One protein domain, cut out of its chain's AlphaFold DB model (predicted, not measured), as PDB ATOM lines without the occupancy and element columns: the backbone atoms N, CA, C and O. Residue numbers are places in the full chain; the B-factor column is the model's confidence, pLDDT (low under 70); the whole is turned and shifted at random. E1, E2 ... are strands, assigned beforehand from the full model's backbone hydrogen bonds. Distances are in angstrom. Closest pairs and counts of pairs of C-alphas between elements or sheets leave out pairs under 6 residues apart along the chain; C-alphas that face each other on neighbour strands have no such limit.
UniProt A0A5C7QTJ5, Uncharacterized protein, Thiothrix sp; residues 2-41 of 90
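This is residues 2 to 41 of the 90 residues of an uncharacterized protein of Thiothrix sp (UniProt A0A5C7QTJ5). There is little regular structure here: a small two-stranded hairpin, E1 and E2, followed by a long stretch without named elements that swings out in a wide loop, comes back past the hairpin and runs off as a tail. Residues 19 to 27 of the loop and 32 to 41 of the tail stick out. The printed part has 40 residues, with no named helix and two antiparallel strands, E1 then E2; the class is all strand, though only 8 residues are in named elements. It is loose, with a radius of gyration of the C-alphas of 12.5 A, and elongated, spanning 34 by 20 by 18 A.

Find C-alpha 5 at (-12.905, 35.300, 8.396); from there E1, residues 5 to 8, runs 9.7 A. E2, residues 11 to 14, runs 9.9 A and ends at C-alpha 14, (-12.792, 31.890, 10.849).

E1 and E2 form a hairpin with a tight link, antiparallel at 153 degrees. Look for N 6 and O 13, 2.8 A apart and within hydrogen-bond range.

The two farthest C-alphas, of Lys 21 and Ile 40, are 34.3 A apart. The printed part has no cut. Confidence is low, under 70, at residues 33 and 35 to 41.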
ATOM      1  N   GLN A   2      -4.121  32.847   2.514       73.06
ATOM      2  CA  GLN A   2      -5.243  33.733   2.842       73.06
ATOM      3  C   GLN A   2      -6.380  32.884   3.399       73.06
ATOM      4  O   GLN A   2      -6.664  31.810   2.874       73.06
ATOM      5  N   VAL A   3      -6.979  33.344   4.490       78.56
ATOM      6  CA  VAL A   3      -8.062  32.646   5.176       78.56
ATOM      7  C   VAL A   3      -9.228  33.608   5.291       78.56
ATOM      8  O   VAL A   3      -9.054  34.742   5.730       78.56
ATOM      9  N   GLU A   4     -10.415  33.147   4.918       82.19
ATOM     10  CA  GLU A   4     -11.627  33.935   5.082       82.19
ATOM     11  C   GLU A   4     -12.110  33.908   6.534       82.19
ATOM     12  O   GLU A   4     -12.335  32.845   7.127       82.19
ATOM     13  N   ALA A   5     -12.328  35.097   7.081       85.69
ATOM     14  CA  ALA A   5     -12.905  35.300   8.396       85.69
ATOM     15  C   ALA A   5     -14.000  36.367   8.339       85.69
ATOM     16  O   ALA A   5     -14.048  37.186   7.420       85.69
ATOM     17  N   ILE A   6     -14.892  36.328   9.319       85.12
ATOM     18  CA  ILE A   6     -15.973  37.288   9.501       85.12
ATOM     19  C   ILE A   6     -15.656  38.086  10.759       85.12
ATOM     20  O   ILE A   6     -15.454  37.509  11.828       85.12
ATOM     21  N   TYR A   7     -15.611  39.408  10.625       83.94
ATOM     22  CA  TYR A   7     -15.584  40.309  11.768       83.94
ATOM     23  C   TYR A   7     -17.015  40.539  12.265       83.94
ATOM     24  O   TYR A   7     -17.888  40.923  11.487       83.94
ATOM     25  N   HIS A   8     -17.256  40.318  13.554       84.00
ATOM     26  CA  HIS A   8     -18.533  40.597  14.201       84.00
ATOM     27  C   HIS A   8     -18.286  41.071  15.637       84.00
ATOM     28  O   HIS A   8     -17.755  40.322  16.452       84.00
ATOM     29  N   GLN A   9     -18.670  42.316  15.946       80.94
ATOM     30  CA  GLN A   9     -18.617  42.896  17.300       80.94
ATOM     31  C   GLN A   9     -17.247  42.759  17.999       80.94
ATOM     32  O   GLN A   9     -17.158  42.302  19.136       80.94
ATOM     33  N   GLY A  10     -16.157  43.121  17.319       78.62
ATOM     34  CA  GLY A  10     -14.809  43.044  17.900       78.62
ATOM     35  C   GLY A  10     -14.178  41.650  17.881       78.62
ATOM     36  O   GLY A  10     -13.039  41.500  18.310       78.62
ATOM     37  N   GLN A  11     -14.874  40.636  17.361       83.75
ATOM     38  CA  GLN A  11     -14.353  39.277  17.229       83.75
ATOM     39  C   GLN A  11     -14.137  38.912  15.762       83.75
ATOM     40  O   GLN A  11     -14.966  39.220  14.906       83.75
ATOM     41  N   ILE A  12     -13.036  38.216  15.476       85.69
ATOM     42  CA  ILE A  12     -12.742  37.643  14.159       85.69
ATOM     43  C   ILE A  12     -13.009  36.139  14.236       85.69
ATOM     44  O   ILE A  12     -12.338  35.420  14.972       85.69
ATOM     45  N   GLN A  13     -13.992  35.663  13.475       86.12
ATOM     46  CA  GLN A  13     -14.358  34.250  13.411       86.12
ATOM     47  C   GLN A  13     -13.957  33.661  12.061       86.12
ATOM     48  O   GLN A  13     -14.378  34.141  11.008       86.12
ATOM     49  N   PHE A  14     -13.156  32.599  12.072       87.56
ATOM     50  CA  PHE A  14     -12.792  31.890  10.849       87.56
ATOM     51  C   PHE A  14     -13.983  31.086  10.331       87.56
ATOM     52  O   PHE A  14     -14.623  30.359  11.090       87.56
ATOM     53  N   LYS A  15     -14.260  31.160   9.023       85.12
ATOM     54  CA  LYS A  15     -15.346  30.367   8.413       85.12
ATOM     55  C   LYS A  15     -15.104  28.858   8.508       85.12
ATOM     56  O   LYS A  15     -16.045  28.075   8.455       85.12
ATOM     57  N   HIS A  16     -13.839  28.463   8.610       82.44
ATOM     58  CA  HIS A  16     -13.412  27.075   8.689       82.44
ATOM     59  C   HIS A  16     -12.643  26.862   9.996       82.44
ATOM     60  O   HIS A  16     -11.873  27.741  10.391       82.44
ATOM     61  N   PRO A  17     -12.809  25.707  10.661       80.25
ATOM     62  CA  PRO A  17     -12.042  25.387  11.854       80.25
ATOM     63  C   PRO A  17     -10.571  25.192  11.475       80.25
ATOM     64  O   PRO A  17     -10.215  24.249  10.769       80.25
ATOM     65  N   ILE A  18      -9.709  26.090  11.948       82.25
ATOM     66  CA  ILE A  18      -8.266  26.049  11.706       82.25
ATOM     67  C   ILE A  18      -7.566  25.827  13.037       82.25
ATOM     68  O   ILE A  18      -7.912  26.438  14.045       82.25
ATOM     69  N   ARG A  19      -6.572  24.939  13.039       81.81
ATOM     70  CA  ARG A  19      -5.647  24.780  14.160       81.81
ATOM     71  C   ARG A  19      -4.332  25.431  13.793       81.81
ATOM     72  O   ARG A  19      -3.669  25.005  12.847       81.81
ATOM     73  N   PHE A  20      -3.967  26.458  14.543       83.94
ATOM     74  CA  PHE A  20      -2.660  27.076  14.416       83.94
ATOM     75  C   PHE A  20      -1.622  26.239  15.160       83.94
ATOM     76  O   PHE A  20      -1.915  25.600  16.168       83.94
ATOM     77  N   LYS A  21      -0.401  26.208  14.621       86.44
ATOM     78  CA  LYS A  21       0.737  25.533  15.260       86.44
ATOM     79  C   LYS A  21       1.285  26.337  16.445       86.44
ATOM     80  O   LYS A  21       1.915  25.766  17.326       86.44
ATOM     81  N   TYR A  22       1.068  27.647  16.419       87.69
ATOM     82  CA  TYR A  22       1.542  28.608  17.402       87.69
ATOM     83  C   TYR A  22       0.342  29.283  18.055       87.69
ATOM     84  O   TYR A  22      -0.684  29.465  17.398       87.69
ATOM     85  N   GLU A  23       0.495  29.633  19.328       80.62
ATOM     86  CA  GLU A  23      -0.526  30.348  20.096       80.62
ATOM     87  C   GLU A  23      -0.588  31.821  19.671       80.62
ATOM     88  O   GLU A  23      -1.679  32.328  19.429       80.62
ATOM     89  N   ASP A  24       0.574  32.440  19.424       83.62
ATOM     90  CA  ASP A  24       0.690  33.845  19.034       83.62
ATOM     91  C   ASP A  24       1.408  34.009  17.688       83.62
ATOM     92  O   ASP A  24       2.501  33.480  17.465       83.62
ATOM     93  N   PHE A  25       0.804  34.770  16.775       83.81
ATOM     94  CA  PHE A  25       1.427  35.194  15.520       83.81
ATOM     95  C   PHE A  25       0.747  36.467  14.988       83.81
ATOM     96  O   PHE A  25      -0.440  36.685  15.237       83.81
ATOM     97  N   PRO A  26       1.472  37.327  14.250       81.25
ATOM     98  CA  PRO A  26       0.901  38.549  13.700       81.25
ATOM     99  C   PRO A  26      -0.126  38.240  12.605       81.25
ATOM    100  O   PRO A  26       0.109  37.404  11.729       81.25
ATOM    101  N   ILE A  27      -1.251  38.957  12.630       81.81
ATOM    102  CA  ILE A  27      -2.323  38.851  11.637       81.81
ATOM    103  C   ILE A  27      -2.434  40.180  10.891       81.81
ATOM    104  O   ILE A  27      -2.544  41.240  11.501       81.81
ATOM    105  N   THR A  28      -2.436  40.121   9.561       81.50
ATOM    106  CA  THR A  28      -2.754  41.270   8.706       81.50
ATOM    107  C   THR A  28      -4.224  41.198   8.316       81.50
ATOM    108  O   THR A  28      -4.646  40.229   7.687       81.50
ATOM    109  N   VAL A  29      -4.999  42.219   8.681       81.88
ATOM    110  CA  VAL A  29      -6.417  42.330   8.322       81.88
ATOM    111  C   VAL A  29      -6.556  43.396   7.243       81.88
ATOM    112  O   VAL A  29      -6.170  44.544   7.446       81.88
ATOM    113  N   THR A  30      -7.092  43.014   6.088       79.88
ATOM    114  CA  THR A  30      -7.410  43.950   5.006       79.88
ATOM    115  C   THR A  30      -8.883  44.318   5.110       79.88
ATOM    116  O   THR A  30      -9.748  43.457   4.960       79.88
ATOM    117  N   LEU A  31      -9.158  45.588   5.390       80.06
ATOM    118  CA  LEU A  31     -10.504  46.148   5.493       80.06
ATOM    119  C   LEU A  31     -10.698  47.171   4.365       80.06
ATOM    120  O   LEU A  31      -9.720  47.810   3.970       80.06
ATOM    121  N   PRO A  32     -11.917  47.328   3.823       80.00
ATOM    122  CA  PRO A  32     -12.206  48.428   2.913       80.00
ATOM    123  C   PRO A  32     -12.136  49.762   3.671       80.00
ATOM    124  O   PRO A  32     -12.421  49.809   4.869       80.00
ATOM    125  N   GLU A  33     -11.772  50.836   2.967       68.38
ATOM    126  CA  GLU A  33     -11.547  52.166   3.559       68.38
ATOM    127  C   GLU A  33     -12.775  52.684   4.332       68.38
ATOM    128  O   GLU A  33     -12.626  53.299   5.384       68.38
ATOM    129  N   ASP A  34     -13.985  52.325   3.893       73.75
ATOM    130  CA  ASP A  34     -15.247  52.765   4.504       73.75
ATOM    131  C   ASP A  34     -15.667  51.969   5.758       73.75
ATOM    132  O   ASP A  34     -16.639  52.326   6.424       73.75
ATOM    133  N   ALA A  35     -14.988  50.862   6.086       66.69
ATOM    134  CA  ALA A  35     -15.392  49.977   7.189       66.69
ATOM    135  C   ALA A  35     -14.749  50.319   8.538       66.69
ATOM    136  O   ALA A  35     -15.073  49.682   9.544       66.69
ATOM    137  N   VAL A  36     -13.841  51.297   8.581       65.75
ATOM    138  CA  VAL A  36     -13.119  51.665   9.800       65.75
ATOM    139  C   VAL A  36     -13.409  53.117  10.144       65.75
ATOM    140  O   VAL A  36     -12.841  54.038   9.568       65.75
ATOM    141  N   VAL A  37     -14.249  53.326  11.156       68.06
ATOM    142  CA  VAL A  37     -14.231  54.586  11.897       68.06
ATOM    143  C   VAL A  37     -13.055  54.474  12.854       68.06
ATOM    144  O   VAL A  37     -13.164  53.848  13.907       68.06
ATOM    145  N   MET A  38     -11.892  54.992  12.452       62.38
ATOM    146  CA  MET A  38     -10.789  55.146  13.393       62.38
ATOM    147  C   MET A  38     -11.247  56.152  14.446       62.38
ATOM    148  O   MET A  38     -11.271  57.355  14.194       62.38
ATOM    149  N   GLU A  39     -11.625  55.662  15.625       57.41
ATOM    150  CA  GLU A  39     -11.590  56.487  16.824       57.41
ATOM    151  C   GLU A  39     -10.121  56.838  17.026       57.41
ATOM    152  O   GLU A  39      -9.309  56.024  17.465       57.41
ATOM    153  N   ILE A  40      -9.749  58.030  16.566       55.16
ATOM    154  CA  ILE A  40      -8.432  58.598  16.798       55.16
ATOM    155  C   ILE A  40      -8.294  58.647  18.318       55.16
ATOM    156  O   ILE A  40      -8.930  59.480  18.965       55.16
ATOM    157  N   SER A  41      -7.528  57.714  18.893       48.62
ATOM    158  CA  SER A  41      -7.201  57.752  20.316       48.62
ATOM    159  C   SER A  41      -6.650  59.145  20.604       48.62
ATOM    160  O   SER A  41      -5.729  59.614  19.925       48.62
TER     161      SER A  41